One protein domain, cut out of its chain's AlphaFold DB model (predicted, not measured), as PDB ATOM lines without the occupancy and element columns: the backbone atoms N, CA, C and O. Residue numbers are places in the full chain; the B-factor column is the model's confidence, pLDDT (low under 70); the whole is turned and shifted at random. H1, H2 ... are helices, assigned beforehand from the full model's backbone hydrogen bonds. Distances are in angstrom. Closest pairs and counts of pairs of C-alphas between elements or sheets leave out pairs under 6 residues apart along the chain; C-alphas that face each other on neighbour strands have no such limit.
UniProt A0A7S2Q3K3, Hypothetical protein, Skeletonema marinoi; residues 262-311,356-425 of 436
ATOM      1  N   ALA A 262     -69.420 -28.581  43.699       67.62
ATOM      2  CA  ALA A 262     -68.201 -29.376  43.830       67.62
ATOM      3  C   ALA A 262     -67.842 -30.169  42.558       67.62
ATOM      4  O   ALA A 262     -66.665 -30.323  42.231       67.62
ATOM      5  N   LEU A 263     -68.838 -30.631  41.795       71.75
ATOM      6  CA  LEU A 263     -68.607 -31.356  40.544       71.75
ATOM      7  C   LEU A 263     -68.131 -30.407  39.433       71.75
ATOM      8  O   LEU A 263     -67.270 -30.767  38.637       71.75
ATOM      9  N   ILE A 264     -68.638 -29.172  39.426       74.88
ATOM     10  CA  ILE A 264     -68.174 -28.101  38.533       74.88
ATOM     11  C   ILE A 264     -66.702 -27.767  38.828       74.88
ATOM     12  O   ILE A 264     -65.877 -27.691  37.917       74.88
ATOM     13  N   LEU A 265     -66.353 -27.624  40.109       75.88
ATOM     14  CA  LEU A 265     -64.979 -27.379  40.554       75.88
ATOM     15  C   LEU A 265     -64.012 -28.496  40.167       75.88
ATOM     16  O   LEU A 265     -62.893 -28.216  39.730       75.88
ATOM     17  N   ARG A 266     -64.440 -29.754  40.303       75.31
ATOM     18  CA  ARG A 266     -63.655 -30.916  39.877       75.31
ATOM     19  C   ARG A 266     -63.355 -30.859  38.377       75.31
ATOM     20  O   ARG A 266     -62.193 -30.986  37.996       75.31
ATOM     21  N   ASP A 267     -64.370 -30.608  37.551       77.88
ATOM     22  CA  ASP A 267     -64.223 -30.537  36.093       77.88
ATOM     23  C   ASP A 267     -63.286 -29.379  35.675       77.88
ATOM     24  O   ASP A 267     -62.436 -29.543  34.796       77.88
ATOM     25  N   TYR A 268     -63.375 -28.216  36.335       81.56
ATOM     26  CA  TYR A 268     -62.458 -27.097  36.079       81.56
ATOM     27  C   TYR A 268     -61.019 -27.392  36.492       81.56
ATOM     28  O   TYR A 268     -60.089 -27.023  35.774       81.56
ATOM     29  N   ARG A 269     -60.825 -28.085  37.612       82.06
ATOM     30  CA  ARG A 269     -59.500 -28.494  38.076       82.06
ATOM     31  C   ARG A 269     -58.850 -29.506  37.145       82.06
ATOM     32  O   ARG A 269     -57.670 -29.386  36.829       82.06
ATOM     33  N   GLU A 270     -59.616 -30.485  36.676       79.88
ATOM     34  CA  GLU A 270     -59.120 -31.445  35.692       79.88
ATOM     35  C   GLU A 270     -58.725 -30.736  34.390       79.88
ATOM     36  O   GLU A 270     -57.651 -30.993  33.835       79.88
ATOM     37  N   ALA A 271     -59.555 -29.796  33.928       85.06
ATOM     38  CA  ALA A 271     -59.231 -28.979  32.771       85.06
ATOM     39  C   ALA A 271     -57.945 -28.169  33.001       85.06
ATOM     40  O   ALA A 271     -57.074 -28.174  32.134       85.06
ATOM     41  N   GLU A 272     -57.790 -27.514  34.150       88.56
ATOM     42  CA  GLU A 272     -56.590 -26.747  34.495       88.56
ATOM     43  C   GLU A 272     -55.324 -27.611  34.435       88.56
ATOM     44  O   GLU A 272     -54.368 -27.238  33.756       88.56
ATOM     45  N   ILE A 273     -55.325 -28.788  35.067       86.94
ATOM     46  CA  ILE A 273     -54.162 -29.690  35.080       86.94
ATOM     47  C   ILE A 273     -53.838 -30.183  33.665       86.94
ATOM     48  O   ILE A 273     -52.675 -30.179  33.256       86.94
ATOM     49  N   ARG A 274     -54.852 -30.551  32.868       85.94
ATOM     50  CA  ARG A 274     -54.642 -30.995  31.480       85.94
ATOM     51  C   ARG A 274     -54.012 -29.897  30.624       85.94
ATOM     52  O   ARG A 274     -53.050 -30.161  29.899       85.94
ATOM     53  N   HIS A 275     -54.534 -28.674  30.707       91.12
ATOM     54  CA  HIS A 275     -53.983 -27.537  29.970       91.12
ATOM     55  C   HIS A 275     -52.601 -27.141  30.501       91.12
ATOM     56  O   HIS A 275     -51.725 -26.835  29.699       91.12
ATOM     57  N   GLY A 276     -52.367 -27.231  31.813       91.44
ATOM     58  CA  GLY A 276     -51.070 -26.995  32.441       91.44
ATOM     59  C   GLY A 276     -49.991 -27.961  31.949       91.44
ATOM     60  O   GLY A 276     -48.934 -27.514  31.509       91.44
ATOM     61  N   ARG A 277     -50.261 -29.274  31.929       92.50
ATOM     62  CA  ARG A 277     -49.330 -30.293  31.397       92.50
ATOM     63  C   ARG A 277     -49.011 -30.074  29.920       92.50
ATOM     64  O   ARG A 277     -47.847 -30.105  29.523       92.50
ATOM     65  N   LEU A 278     -50.034 -29.807  29.107       89.88
ATOM     66  CA  LEU A 278     -49.847 -29.511  27.685       89.88
ATOM     67  C   LEU A 278     -49.062 -28.210  27.472       89.88
ATOM     68  O   LEU A 278     -48.193 -28.163  26.603       89.88
ATOM     69  N   ALA A 279     -49.319 -27.181  28.280       93.12
ATOM     70  CA  ALA A 279     -48.596 -25.917  28.220       93.12
ATOM     71  C   ALA A 279     -47.133 -26.066  28.652       93.12
ATOM     72  O   ALA A 279     -46.267 -25.481  28.012       93.12
ATOM     73  N   MET A 280     -46.839 -26.872  29.680       94.06
ATOM     74  CA  MET A 280     -45.462 -27.178  30.093       94.06
ATOM     75  C   MET A 280     -44.669 -27.821  28.949       94.06
ATOM     76  O   MET A 280     -43.560 -27.386  28.646       94.06
ATOM     77  N   LEU A 281     -45.259 -28.799  28.253       90.94
ATOM     78  CA  LEU A 281     -44.632 -29.416  27.081       90.94
ATOM     79  C   LEU A 281     -44.477 -28.420  25.926       90.94
ATOM     80  O   LEU A 281     -43.406 -28.333  25.328       90.94
ATOM     81  N   ALA A 282     -45.513 -27.632  25.631       88.75
ATOM     82  CA  ALA A 282     -45.478 -26.641  24.558       88.75
ATOM     83  C   ALA A 282     -44.429 -25.546  24.804       88.75
ATOM     84  O   ALA A 282     -43.714 -25.174  23.877       88.75
ATOM     85  N   ALA A 283     -44.285 -25.071  26.044       89.56
ATOM     86  CA  ALA A 283     -43.316 -24.041  26.411       89.56
ATOM     87  C   ALA A 283     -41.860 -24.476  26.171       89.56
ATOM     88  O   ALA A 283     -41.017 -23.629  25.882       89.56
ATOM     89  N   VAL A 284     -41.570 -25.780  26.265       87.75
ATOM     90  CA  VAL A 284     -40.243 -26.355  25.987       87.75
ATOM     91  C   VAL A 284     -40.079 -26.697  24.508       87.75
ATOM     92  O   VAL A 284     -39.049 -26.392  23.907       87.75
ATOM     93  N   ILE A 285     -41.088 -27.331  23.907       85.62
ATOM     94  CA  ILE A 285     -41.027 -27.797  22.517       85.62
ATOM     95  C   ILE A 285     -40.969 -26.620  21.545       85.62
ATOM     96  O   ILE A 285     -40.286 -26.723  20.533       85.62
ATOM     97  N   TRP A 286     -41.632 -25.501  21.841       84.19
ATOM     98  CA  TRP A 286     -41.707 -24.368  20.918       84.19
ATOM     99  C   TRP A 286     -40.332 -23.736  20.641       84.19
ATOM    100  O   TRP A 286     -39.923 -23.743  19.478       84.19
ATOM    101  N   PRO A 287     -39.541 -23.294  21.641       82.12
ATOM    102  CA  PRO A 287     -38.185 -22.815  21.372       82.12
ATOM    103  C   PRO A 287     -37.266 -23.907  20.815       82.12
ATOM    104  O   PRO A 287     -36.426 -23.633  19.959       82.12
ATOM    105  N   LEU A 288     -37.428 -25.158  21.266       82.56
ATOM    106  CA  LEU A 288     -36.627 -26.280  20.775       82.56
ATOM    107  C   LEU A 288     -36.861 -26.535  19.281       82.56
ATOM    108  O   LEU A 288     -35.909 -26.797  18.547       82.56
ATOM    109  N   GLN A 289     -38.108 -26.427  18.825       79.31
ATOM    110  CA  GLN A 289     -38.464 -26.540  17.417       79.31
ATOM    111  C   GLN A 289     -37.829 -25.408  16.608       79.31
ATOM    112  O   GLN A 289     -37.261 -25.677  15.556       79.31
ATOM    113  N   GLU A 290     -37.845 -24.169  17.105       77.75
ATOM    114  CA  GLU A 290     -37.184 -23.050  16.420       77.75
ATOM    115  C   GLU A 290     -35.660 -23.252  16.323       77.75
ATOM    116  O   GLU A 290     -35.059 -22.984  15.280       77.75
ATOM    117  N   ILE A 291     -35.018 -23.786  17.369       77.88
ATOM    118  CA  ILE A 291     -33.589 -24.140  17.339       77.88
ATOM    119  C   ILE A 291     -33.325 -25.263  16.326       77.88
ATOM    120  O   ILE A 291     -32.370 -25.181  15.552       77.88
ATOM    121  N   ALA A 292     -34.163 -26.299  16.297       75.62
ATOM    122  CA  ALA A 292     -34.044 -27.385  15.330       75.62
ATOM    123  C   ALA A 292     -34.235 -26.877  13.891       75.62
ATOM    124  O   ALA A 292     -33.427 -27.195  13.017       75.62
ATOM    125  N   ASP A 293     -35.228 -26.023  13.646       72.38
ATOM    126  CA  ASP A 293     -35.484 -25.424  12.335       72.38
ATOM    127  C   ASP A 293     -34.302 -24.556  11.871       72.38
ATOM    128  O   ASP A 293     -33.939 -24.593  10.691       72.38
ATOM    129  N   ARG A 294     -33.614 -23.862  12.792       71.38
ATOM    130  CA  ARG A 294     -32.361 -23.141  12.500       71.38
ATOM    131  C   ARG A 294     -31.248 -24.064  11.993       71.38
ATOM    132  O   ARG A 294     -30.462 -23.646  11.142       71.38
ATOM    133  N   ILE A 295     -31.160 -25.285  12.520       74.12
ATOM    134  CA  ILE A 295     -30.120 -26.267  12.171       74.12
ATOM    135  C   ILE A 295     -30.460 -26.983  10.860       74.12
ATOM    136  O   ILE A 295     -29.598 -27.132   9.995       74.12
ATOM    137  N   PHE A 296     -31.708 -27.431  10.700       70.62
ATOM    138  CA  PHE A 296     -32.113 -28.268   9.569       70.62
ATOM    139  C   PHE A 296     -32.485 -27.473   8.310       70.62
ATOM    140  O   PHE A 296     -32.346 -28.006   7.208       70.62
ATOM    141  N   ILE A 297     -32.953 -26.223   8.435       67.62
ATOM    142  CA  ILE A 297     -33.398 -25.400   7.295       67.62
ATOM    143  C   ILE A 297     -32.887 -23.951   7.437       67.62
ATOM    144  O   ILE A 297     -33.671 -23.018   7.639       67.62
ATOM    145  N   PRO A 298     -31.573 -23.714   7.263       64.69
ATOM    146  CA  PRO A 298     -30.995 -22.377   7.417       64.69
ATOM    147  C   PRO A 298     -31.492 -21.369   6.363       64.69
ATOM    148  O   PRO A 298     -31.503 -20.170   6.625       64.69
ATOM    149  N   GLU A 299     -31.934 -21.825   5.183       60.75
ATOM    150  CA  GLU A 299     -32.348 -20.948   4.071       60.75
ATOM    151  C   GLU A 299     -33.748 -20.324   4.237       60.75
ATOM    152  O   GLU A 299     -34.042 -19.315   3.599       60.75
ATOM    153  N   SER A 300     -34.611 -20.894   5.089       59.28
ATOM    154  CA  SER A 300     -35.980 -20.401   5.349       59.28
ATOM    155  C   SER A 300     -36.153 -19.846   6.770       59.28
ATOM    156  O   SER A 300     -37.272 -19.533   7.191       59.28
ATOM    157  N   PHE A 301     -35.059 -19.748   7.525       54.69
ATOM    158  CA  PHE A 301     -35.089 -19.339   8.919       54.69
ATOM    159  C   PHE A 301     -35.427 -17.842   9.033       54.69
ATOM    160  O   PHE A 301     -34.715 -16.988   8.505       54.69
ATOM    161  N   GLY A 302     -36.536 -17.520   9.706       55.09
ATOM    162  CA  GLY A 302     -36.966 -16.142   9.981       55.09
ATOM    163  C   GLY A 302     -38.066 -15.573   9.074       55.09
ATOM    164  O   GLY A 302     -38.575 -14.497   9.374       55.09
ATOM    165  N   SER A 303     -38.480 -16.270   8.008       52.53
ATOM    166  CA  SER A 303     -39.656 -15.878   7.199       52.53
ATOM    167  C   SER A 303     -40.924 -16.669   7.526       52.53
ATOM    168  O   SER A 303     -41.966 -16.435   6.918       52.53
ATOM    169  N   MET A 304     -40.820 -17.650   8.422       54.44
ATOM    170  CA  MET A 304     -41.827 -18.678   8.621       54.44
ATOM    171  C   MET A 304     -41.862 -19.053  10.101       54.44
ATOM    172  O   MET A 304     -40.897 -19.601  10.625       54.44
ATOM    173  N   THR A 305     -42.934 -18.664  10.779       59.50
ATOM    174  CA  THR A 305     -43.163 -18.969  12.192       59.50
ATOM    175  C   THR A 305     -44.294 -19.993  12.309       59.50
ATOM    176  O   THR A 305     -45.089 -20.115  11.375       59.50
ATOM    177  N   ILE A 306     -44.413 -20.711  13.431       61.59
ATOM    178  CA  ILE A 306     -45.427 -21.772  13.612       61.59
ATOM    179  C   ILE A 306     -46.846 -21.259  13.296       61.59
ATOM    180  O   ILE A 306     -47.658 -21.991  12.725       61.59
ATOM    181  N   ILE A 307     -47.126 -19.984  13.589       60.75
ATOM    182  CA  ILE A 307     -48.417 -19.337  13.328       60.75
ATOM    183  C   ILE A 307     -48.581 -18.901  11.855       60.75
ATOM    184  O   ILE A 307     -49.692 -18.958  11.321       60.75
ATOM    185  N   TYR A 308     -47.509 -18.471  11.176       52.59
ATOM    186  CA  TYR A 308     -47.579 -17.813   9.855       52.59
ATOM    187  C   TYR A 308     -47.045 -18.645   8.677       52.59
ATOM    188  O   TYR A 308     -47.217 -18.266   7.517       52.59
ATOM    189  N   GLY A 309     -46.475 -19.812   8.951       55.84
ATOM    190  CA  GLY A 309     -46.184 -20.852   7.976       55.84
ATOM    191  C   GLY A 309     -45.547 -22.042   8.686       55.84
ATOM    192  O   GLY A 309     -44.490 -21.932   9.290       55.84
ATOM    193  N   GLY A 310     -46.197 -23.201   8.650       58.97
ATOM    194  CA  GLY A 310     -45.566 -24.424   9.139       58.97
ATOM    195  C   GLY A 310     -44.357 -24.802   8.269       58.97
ATOM    196  O   GLY A 310     -44.321 -24.428   7.091       58.97
ATOM    197  N   PRO A 311     -43.387 -25.566   8.802       56.41
ATOM    198  CA  PRO A 311     -42.226 -26.026   8.046       56.41
ATOM    199  C   PRO A 311     -42.663 -26.644   6.711       56.41
ATOM    200  O   PRO A 311     -43.473 -27.572   6.671       56.41
ATOM    201  N   LEU A 356     -41.857 -44.823  38.336       79.81
ATOM    202  CA  LEU A 356     -40.823 -44.735  39.366       79.81
ATOM    203  C   LEU A 356     -41.390 -44.910  40.781       79.81
ATOM    204  O   LEU A 356     -40.617 -44.842  41.733       79.81
ATOM    205  N   ALA A 357     -42.705 -45.132  40.913       76.50
ATOM    206  CA  ALA A 357     -43.421 -45.316  42.176       76.50
ATOM    207  C   ALA A 357     -43.061 -44.263  43.246       76.50
ATOM    208  O   ALA A 357     -43.047 -44.548  44.439       76.50
ATOM    209  N   ILE A 358     -42.766 -43.026  42.831       75.31
ATOM    210  CA  ILE A 358     -42.321 -41.951  43.738       75.31
ATOM    211  C   ILE A 358     -43.458 -41.550  44.687       75.31
ATOM    212  O   ILE A 358     -43.219 -41.064  45.794       75.31
ATOM    213  N   MET A 359     -44.706 -41.759  44.265       67.44
ATOM    214  CA  MET A 359     -45.885 -41.506  45.090       67.44
ATOM    215  C   MET A 359     -46.237 -42.684  46.014       67.44
ATOM    216  O   MET A 359     -47.025 -42.507  46.949       67.44
ATOM    217  N   GLU A 360     -45.661 -43.870  45.797       67.25
ATOM    218  CA  GLU A 360     -45.901 -45.057  46.616       67.25
ATOM    219  C   GLU A 360     -45.057 -44.974  47.902       67.25
ATOM    220  O   GLU A 360     -43.832 -44.994  47.875       67.25
ATOM    221  N   GLY A 361     -45.714 -44.812  49.056       66.25
ATOM    222  CA  GLY A 361     -45.054 -44.719  50.370       66.25
ATOM    223  C   GLY A 361     -44.687 -43.307  50.851       66.25
ATOM    224  O   GLY A 361     -44.252 -43.155  51.991       66.25
ATOM    225  N   ALA A 362     -44.902 -42.263  50.042       71.56
ATOM    226  CA  ALA A 362     -44.682 -40.877  50.465       71.56
ATOM    227  C   ALA A 362     -45.788 -40.377  51.428       71.56
ATOM    228  O   ALA A 362     -46.961 -40.714  51.228       71.56
ATOM    229  N   PRO A 363     -45.456 -39.534  52.432       79.12
ATOM    230  CA  PRO A 363     -46.454 -38.930  53.314       79.12
ATOM    231  C   PRO A 363     -47.379 -37.983  52.535       79.12
ATOM    232  O   PRO A 363     -46.962 -37.347  51.563       79.12
ATOM    233  N   ASP A 364     -48.628 -37.842  52.982       73.12
ATOM    234  CA  ASP A 364     -49.658 -37.077  52.258       73.12
ATOM    235  C   ASP A 364     -49.295 -35.593  52.074       73.12
ATOM    236  O   ASP A 364     -49.627 -34.981  51.057       73.12
ATOM    237  N   SER A 365     -48.521 -35.022  53.003       74.94
ATOM    238  CA  SER A 365     -47.972 -33.666  52.882       74.94
ATOM    239  C   SER A 365     -46.986 -33.521  51.715       74.94
ATOM    240  O   SER A 365     -46.980 -32.494  51.034       74.94
ATOM    241  N   MET A 366     -46.182 -34.552  51.440       77.31
ATOM    242  CA  MET A 366     -45.235 -34.565  50.324       77.31
ATOM    243  C   MET A 366     -45.970 -34.681  48.987       77.31
ATOM    244  O   MET A 366     -45.666 -33.933  48.058       77.31
ATOM    245  N   LYS A 367     -46.981 -35.555  48.907       76.62
ATOM    246  CA  LYS A 367     -47.837 -35.691  47.716       76.62
ATOM    247  C   LYS A 367     -48.516 -34.370  47.373       76.62
ATOM    248  O   LYS A 367     -48.462 -33.919  46.229       76.62
ATOM    249  N   ARG A 368     -49.070 -33.699  48.386       76.94
ATOM    250  CA  ARG A 368     -49.690 -32.381  48.233       76.94
ATOM    251  C   ARG A 368     -48.699 -31.328  47.732       76.94
ATOM    252  O   ARG A 368     -49.017 -30.598  46.799       76.94
ATOM    253  N   ASN A 369     -47.484 -31.290  48.280       82.81
ATOM    254  CA  ASN A 369     -46.440 -30.368  47.823       82.81
ATOM    255  C   ASN A 369     -46.068 -30.607  46.347       82.81
ATOM    256  O   ASN A 369     -45.933 -29.661  45.572       82.81
ATOM    257  N   MET A 370     -45.946 -31.869  45.922       81.81
ATOM    258  CA  MET A 370     -45.650 -32.206  44.524       81.81
ATOM    259  C   MET A 370     -46.772 -31.763  43.576       81.81
ATOM    260  O   MET A 370     -46.483 -31.169  42.537       81.81
ATOM    261  N   GLN A 371     -48.035 -31.969  43.961       82.56
ATOM    262  CA  GLN A 371     -49.199 -31.499  43.201       82.56
ATOM    263  C   GLN A 371     -49.251 -29.965  43.115       82.56
ATOM    264  O   GLN A 371     -49.503 -29.407  42.049       82.56
ATOM    265  N   GLU A 372     -48.959 -29.259  44.211       85.12
ATOM    266  CA  GLU A 372     -48.889 -27.793  44.221       85.12
ATOM    267  C   GLU A 372     -47.796 -27.274  43.279       85.12
ATOM    268  O   GLU A 372     -48.030 -26.340  42.508       85.12
ATOM    269  N   ARG A 373     -46.621 -27.914  43.267       88.31
ATOM    270  CA  ARG A 373     -45.529 -27.570  42.342       88.31
ATOM    271  C   ARG A 373     -45.903 -27.825  40.886       88.31
ATOM    272  O   ARG A 373     -45.542 -27.024  40.024       88.31
ATOM    273  N   GLU A 374     -46.620 -28.909  40.609       89.88
ATOM    274  CA  GLU A 374     -47.122 -29.201  39.268       89.88
ATOM    275  C   GLU A 374     -48.091 -28.113  38.789       89.88
ATOM    276  O   GLU A 374     -47.914 -27.565  37.700       89.88
ATOM    277  N   ILE A 375     -49.073 -27.747  39.617       89.50
ATOM    278  CA  ILE A 375     -50.073 -26.727  39.280       89.50
ATOM    279  C   ILE A 375     -49.413 -25.355  39.100       89.50
ATOM    280  O   ILE A 375     -49.710 -24.658  38.128       89.50
ATOM    281  N   LEU A 376     -48.492 -24.966  39.987       91.56
ATOM    282  CA  LEU A 376     -47.783 -23.686  39.885       91.56
ATOM    283  C   LEU A 376     -46.961 -23.587  38.595       91.56
ATOM    284  O   LEU A 376     -47.046 -22.578  37.890       91.56
ATOM    285  N   ASN A 377     -46.221 -24.642  38.245       93.25
ATOM    286  CA  ASN A 377     -45.489 -24.696  36.980       93.25
ATOM    287  C   ASN A 377     -46.445 -24.714  35.779       93.25
ATOM    288  O   ASN A 377     -46.212 -23.999  34.808       93.25
ATOM    289  N   GLY A 378     -47.562 -25.439  35.866       93.12
ATOM    290  CA  GLY A 378     -48.608 -25.451  34.844       93.12
ATOM    291  C   GLY A 378     -49.193 -24.061  34.574       93.12
ATOM    292  O   GLY A 378     -49.263 -23.636  33.420       93.12
ATOM    293  N   ARG A 379     -49.552 -23.310  35.626       94.81
ATOM    294  CA  ARG A 379     -50.034 -21.917  35.529       94.81
ATOM    295  C   ARG A 379     -48.989 -20.999  34.901       94.81
ATOM    296  O   ARG A 379     -49.314 -20.238  33.989       94.81
ATOM    297  N   ALA A 380     -47.735 -21.099  35.346       93.56
ATOM    298  CA  ALA A 380     -46.634 -20.321  34.787       93.56
ATOM    299  C   ALA A 380     -46.426 -20.620  33.292       93.56
ATOM    300  O   ALA A 380     -46.294 -19.696  32.488       93.56
ATOM    301  N   SER A 381     -46.476 -21.893  32.892       94.25
ATOM    302  CA  SER A 381     -46.335 -22.295  31.491       94.25
ATOM    303  C   SER A 381     -47.500 -21.843  30.614       94.25
ATOM    304  O   SER A 381     -47.266 -21.430  29.482       94.25
ATOM    305  N   MET A 382     -48.741 -21.850  31.115       94.88
ATOM    306  CA  MET A 382     -49.885 -21.311  30.367       94.88
ATOM    307  C   MET A 382     -49.705 -19.820  30.047       94.88
ATOM    308  O   MET A 382     -49.974 -19.391  28.924       94.88
ATOM    309  N   ILE A 383     -49.188 -19.039  31.002       94.44
ATOM    310  CA  ILE A 383     -48.869 -17.620  30.790       94.44
ATOM    311  C   ILE A 383     -47.693 -17.466  29.813       94.44
ATOM    312  O   ILE A 383     -47.751 -16.616  28.926       94.44
ATOM    313  N   ALA A 384     -46.656 -18.301  29.928       90.56
ATOM    314  CA  ALA A 384     -45.497 -18.266  29.034       90.56
ATOM    315  C   ALA A 384     -45.878 -18.541  27.570       90.56
ATOM    316  O   ALA A 384     -45.504 -17.781  26.682       90.56
ATOM    317  N   VAL A 385     -46.692 -19.571  27.309       89.94
ATOM    318  CA  VAL A 385     -47.176 -19.876  25.951       89.94
ATOM    319  C   VAL A 385     -48.037 -18.735  25.404       89.94
ATOM    320  O   VAL A 385     -47.909 -18.372  24.236       89.94
ATOM    321  N   ALA A 386     -48.879 -18.114  26.237       90.62
ATOM    322  CA  ALA A 386     -49.646 -16.939  25.827       90.62
ATOM    323  C   ALA A 386     -48.738 -15.750  25.457       90.62
ATOM    324  O   ALA A 386     -49.021 -15.047  24.484       90.62
ATOM    325  N   ALA A 387     -47.635 -15.550  26.187       88.38
ATOM    326  CA  ALA A 387     -46.635 -14.537  25.864       88.38
ATOM    327  C   ALA A 387     -45.941 -14.831  24.527       88.38
ATOM    328  O   ALA A 387     -45.882 -13.937  23.688       88.38
ATOM    329  N   TYR A 388     -45.528 -16.077  24.268       86.38
ATOM    330  CA  TYR A 388     -44.937 -16.471  22.981       86.38
ATOM    331  C   TYR A 388     -45.877 -16.196  21.803       86.38
ATOM    332  O   TYR A 388     -45.468 -15.596  20.809       86.38
ATOM    333  N   ILE A 389     -47.162 -16.545  21.939       86.94
ATOM    334  CA  ILE A 389     -48.178 -16.266  20.912       86.94
ATOM    335  C   ILE A 389     -48.322 -14.758  20.676       86.94
ATOM    336  O   ILE A 389     -48.420 -14.313  19.531       86.94
ATOM    337  N   PHE A 390     -48.355 -13.959  21.744       87.25
ATOM    338  CA  PHE A 390     -48.483 -12.507  21.643       87.25
ATOM    339  C   PHE A 390     -47.244 -11.862  21.001       87.25
ATOM    340  O   PHE A 390     -47.374 -11.016  20.114       87.25
ATOM    341  N   GLU A 391     -46.049 -12.286  21.407       83.69
ATOM    342  CA  GLU A 391     -44.771 -11.808  20.880       83.69
ATOM    343  C   GLU A 391     -44.600 -12.142  19.398       83.69
ATOM    344  O   GLU A 391     -44.274 -11.262  18.595       83.69
ATOM    345  N   GLU A 392     -44.876 -13.386  19.007       81.00
ATOM    346  CA  GLU A 392     -44.826 -13.823  17.612       81.00
ATOM    347  C   GLU A 392     -45.921 -13.136  16.781       81.00
ATOM    348  O   GLU A 392     -45.669 -12.687  15.660       81.00
ATOM    349  N   GLY A 393     -47.120 -12.966  17.348       82.81
ATOM    350  CA  GLY A 393     -48.239 -12.280  16.703       82.81
ATOM    351  C   GLY A 393     -47.971 -10.800  16.416       82.81
ATOM    352  O   GLY A 393     -48.458 -10.275  15.416       82.81
ATOM    353  N   MET A 394     -47.190 -10.120  17.262       83.81
ATOM    354  CA  MET A 394     -46.836  -8.709  17.069       83.81
ATOM    355  C   MET A 394     -45.571  -8.505  16.238       83.81
ATOM    356  O   MET A 394     -45.502  -7.570  15.437       83.81
ATOM    357  N   THR A 395     -44.539  -9.317  16.471       76.62
ATOM    358  CA  THR A 395     -43.220  -9.118  15.854       76.62
ATOM    359  C   THR A 395     -43.059  -9.867  14.533       76.62
ATOM    360  O   THR A 395     -42.196  -9.488  13.739       76.62
ATOM    361  N   HIS A 396     -43.886 -10.892  14.288       75.88
ATOM    362  CA  HIS A 396     -43.782 -11.830  13.163       75.88
ATOM    363  C   HIS A 396     -42.393 -12.467  13.026       75.88
ATOM    364  O   HIS A 396     -41.959 -12.811  11.925       75.88
ATOM    365  N   LYS A 397     -41.674 -12.583  14.142       74.75
ATOM    366  CA  LYS A 397     -40.352 -13.196  14.233       74.75
ATOM    367  C   LYS A 397     -40.405 -14.361  15.220       74.75
ATOM    368  O   LYS A 397     -41.204 -14.297  16.153       74.75
ATOM    369  N   PRO A 398     -39.572 -15.396  15.022       73.62
ATOM    370  CA  PRO A 398     -39.488 -16.513  15.957       73.62
ATOM    371  C   PRO A 398     -39.000 -16.037  17.329       73.62
ATOM    372  O   PRO A 398     -38.162 -15.126  17.407       73.62
ATOM    373  N   VAL A 399     -39.506 -16.670  18.388       75.44
ATOM    374  CA  VAL A 399     -39.298 -16.301  19.798       75.44
ATOM    375  C   VAL A 399     -37.809 -16.218  20.146       75.44
ATOM    376  O   VAL A 399     -37.390 -15.282  20.830       75.44
ATOM    377  N   ILE A 400     -36.988 -17.127  19.604       72.75
ATOM    378  CA  ILE A 400     -35.536 -17.172  19.854       72.75
ATOM    379  C   ILE A 400     -34.739 -16.025  19.215       72.75
ATOM    380  O   ILE A 400     -33.541 -15.916  19.446       72.75
ATOM    381  N   THR A 401     -35.356 -15.194  18.368       69.62
ATOM    382  CA  THR A 401     -34.670 -14.065  17.700       69.62
ATOM    383  C   THR A 401     -35.022 -12.702  18.285       69.62
ATOM    384  O   THR A 401     -34.553 -11.669  17.794       69.62
ATOM    385  N   LEU A 402     -35.880 -12.667  19.306       69.25
ATOM    386  CA  LEU A 402     -36.231 -11.433  19.991       69.25
ATOM    387  C   LEU A 402     -35.143 -11.086  21.011       69.25
ATOM    388  O   LEU A 402     -34.853 -11.864  21.911       69.25
ATOM    389  N   ALA A 403     -34.641  -9.851  20.944       58.88
ATOM    390  CA  ALA A 403     -33.627  -9.328  21.867       58.88
ATOM    391  C   ALA A 403     -34.056  -9.331  23.352       58.88
ATOM    392  O   ALA A 403     -33.220  -9.189  24.237       58.88
ATOM    393  N   ALA A 404     -35.356  -9.470  23.638       60.00
ATOM    394  CA  ALA A 404     -35.865  -9.644  24.999       60.00
ATOM    395  C   ALA A 404     -35.595 -11.057  25.560       60.00
ATOM    396  O   ALA A 404     -35.450 -11.206  26.770       60.00
ATOM    397  N   ASN A 405     -35.479 -12.058  24.681       65.69
ATOM    398  CA  ASN A 405     -35.320 -13.472  25.020       65.69
ATOM    399  C   ASN A 405     -33.895 -13.994  24.767       65.69
ATOM    400  O   ASN A 405     -33.606 -15.132  25.131       65.69
ATOM    401  N   ASP A 406     -32.989 -13.177  24.210       64.19
ATOM    402  CA  ASP A 406     -31.572 -13.542  24.015       64.19
ATOM    403  C   ASP A 406     -30.923 -14.007  25.332       64.19
ATOM    404  O   ASP A 406     -30.191 -14.992  25.354       64.19
ATOM    405  N   LEU A 407     -31.288 -13.391  26.462       63.66
ATOM    406  CA  LEU A 407     -30.808 -13.789  27.792       63.66
ATOM    407  C   LEU A 407     -31.227 -15.216  28.197       63.66
ATOM    408  O   LEU A 407     -30.547 -15.848  29.000       63.66
ATOM    409  N   LEU A 408     -32.355 -15.711  27.682       66.50
ATOM    410  CA  LEU A 408     -32.922 -17.013  28.050       66.50
ATOM    411  C   LEU A 408     -32.248 -18.162  27.283       66.50
ATOM    412  O   LEU A 408     -32.191 -19.283  27.784       66.50
ATOM    413  N   PHE A 409     -31.707 -17.875  26.094       67.56
ATOM    414  CA  PHE A 409     -31.077 -18.862  25.211       67.56
ATOM    415  C   PHE A 409     -29.554 -18.711  25.091       67.56
ATOM    416  O   PHE A 409     -28.905 -19.539  24.448       67.56
ATOM    417  N   GLU A 410     -28.963 -17.698  25.724       67.94
ATOM    418  CA  GLU A 410     -27.521 -17.639  25.929       67.94
ATOM    419  C   GLU A 410     -27.090 -18.658  26.996       67.94
ATOM    420  O   GLU A 410     -27.718 -18.772  28.054       67.94
ATOM    421  N   PRO A 411     -26.011 -19.427  26.757       69.44
ATOM    422  CA  PRO A 411     -25.517 -20.351  27.759       69.44
ATOM    423  C   PRO A 411     -25.117 -19.579  29.021       69.44
ATOM    424  O   PRO A 411     -24.468 -18.536  28.958       69.44
ATOM    425  N   PHE A 412     -25.483 -20.134  30.174       67.69
ATOM    426  CA  PHE A 412     -25.455 -19.477  31.486       67.69
ATOM    427  C   PHE A 412     -24.124 -18.784  31.839       67.69
ATOM    428  O   PHE A 412     -24.117 -17.757  32.511       67.69
ATOM    429  N   PHE A 413     -22.994 -19.302  31.354       70.88
ATOM    430  CA  PHE A 413     -21.662 -18.741  31.605       70.88
ATOM    431  C   PHE A 413     -21.321 -17.490  30.774       70.88
ATOM    432  O   PHE A 413     -20.364 -16.800  31.110       70.88
ATOM    433  N   LEU A 414     -22.063 -17.193  29.701       75.38
ATOM    434  CA  LEU A 414     -21.874 -15.979  28.889       75.38
ATOM    435  C   LEU A 414     -22.640 -14.775  29.440       75.38
ATOM    436  O   LEU A 414     -22.402 -13.642  29.022       75.38
ATOM    437  N   VAL A 415     -23.537 -15.004  30.398       80.88
ATOM    438  CA  VAL A 415     -24.359 -13.948  30.972       80.88
ATOM    439  C   VAL A 415     -23.489 -13.037  31.853       80.88
ATOM    440  O   VAL A 415     -22.922 -13.515  32.840       80.88
ATOM    441  N   PRO A 416     -23.416 -11.715  31.593       78.38
ATOM    442  CA  PRO A 416     -22.441 -10.833  32.246       78.38
ATOM    443  C   PRO A 416     -22.527 -10.801  33.778       78.38
ATOM    444  O   PRO A 416     -21.507 -10.682  34.456       78.38
ATOM    445  N   PHE A 417     -23.734 -10.910  34.347       81.56
ATOM    446  CA  PHE A 417     -23.908 -10.913  35.803       81.56
ATOM    447  C   PHE A 417     -23.512 -12.253  36.438       81.56
ATOM    448  O   PHE A 417     -22.979 -12.272  37.546       81.56
ATOM    449  N   VAL A 418     -23.753 -13.366  35.739       80.44
ATOM    450  CA  VAL A 418     -23.382 -14.709  36.197       80.44
ATOM    451  C   VAL A 418     -21.880 -14.879  36.100       80.44
ATOM    452  O   VAL A 418     -21.274 -15.376  37.037       80.44
ATOM    453  N   GLN A 419     -21.271 -14.421  35.006       80.62
ATOM    454  CA  GLN A 419     -19.826 -14.433  34.841       80.62
ATOM    455  C   GLN A 419     -19.148 -13.627  35.951       80.62
ATOM    456  O   GLN A 419     -18.247 -14.135  36.605       80.62
ATOM    457  N   ALA A 420     -19.650 -12.424  36.256       82.44
ATOM    458  CA  ALA A 420     -19.150 -11.640  37.381       82.44
ATOM    459  C   ALA A 420     -19.310 -12.373  38.727       82.44
ATOM    460  O   ALA A 420     -18.417 -12.318  39.568       82.44
ATOM    461  N   TRP A 421     -20.418 -13.088  38.937       86.06
ATOM    462  CA  TRP A 421     -20.611 -13.908  40.133       86.06
ATOM    463  C   TRP A 421     -19.645 -15.106  40.180       86.06
ATOM    464  O   TRP A 421     -18.956 -15.287  41.183       86.06
ATOM    465  N   LEU A 422     -19.512 -15.874  39.096       82.88
ATOM    466  CA  LEU A 422     -18.580 -17.001  38.983       82.88
ATOM    467  C   LEU A 422     -17.130 -16.549  39.182       82.88
ATOM    468  O   LEU A 422     -16.403 -17.174  39.949       82.88
ATOM    469  N   ASP A 423     -16.732 -15.427  38.588       83.19
ATOM    470  CA  ASP A 423     -15.403 -14.841  38.758       83.19
ATOM    471  C   ASP A 423     -15.158 -14.410  40.215       83.19
ATOM    472  O   ASP A 423     -14.044 -14.539  40.718       83.19
ATOM    473  N   THR A 424     -16.185 -13.962  40.950       85.31
ATOM    474  CA  THR A 424     -16.032 -13.663  42.389       85.31
ATOM    475  C   THR A 424     -15.925 -14.906  43.271       85.31
ATOM    476  O   THR A 424     -15.259 -14.844  44.302       85.31
ATOM    477  N   GLN A 425     -16.566 -16.018  42.897       84.94
ATOM    478  CA  GLN A 425     -16.546 -17.257  43.684       84.94
ATOM    479  C   GLN A 425     -15.344 -18.154  43.351       84.94
ATOM    480  O   GLN A 425     -14.799 -18.807  44.237       84.94
TER     481      GLN A 425
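AT A GLANCE: This is residues 262 to 311 and 356 to 425 of the 436 residues of the protein "Hypothetical protein" of Skeletonema marinoi (UniProt A0A7S2Q3K3). Two long helices, H1 and H2, cross as an X, and from the end of H2 the printed part runs through the short H3 to H4, which is apart from both long helices. The printed part has 120 residues with four named helices, H1 to H4 in order, and no named strand: all helix. It is loose, with a radius of gyration of the C-alphas of 19.0 A and spans of 51 by 45 by 27 A.

IN THESE COORDINATES: H1, residues 262 to 296, begins at C-alpha 262 (-68.201, -29.376, 43.830) and is 49.8 A long, with a kink of 28 degrees near residue 287. H2, residues 364 to 395, is 46.4 A long. H3 is residues 406 to 409, 5.5 A. H4, residues 416 to 425, 14.4 A, ends at C-alpha 425 (-16.546, -17.257, 43.684).

HOW THE PARTS SIT: H1, with residues 273 to 283 alone, touches residues 375 to 385 of H2; the closest C-alphas, of Gly 276 and Gly 378, are 3.8 A apart. They run the same way at a steep tilt of 54 degrees. H3 and H4 touch no helix. Every O i to N i+4 pair is within hydrogen-bond range in H2 and H4, and 30 of 31 in H1; H3 is too short for one.

THE WHOLE: Residues 312 to 355 are not printed; C-alphas 311 and 356 are 36.5 A apart across the cut. Residues 262 to 268, in H1, stand free. Confidence is low at residues 262, 297 to 311, 359 to 361 and 401 to 412.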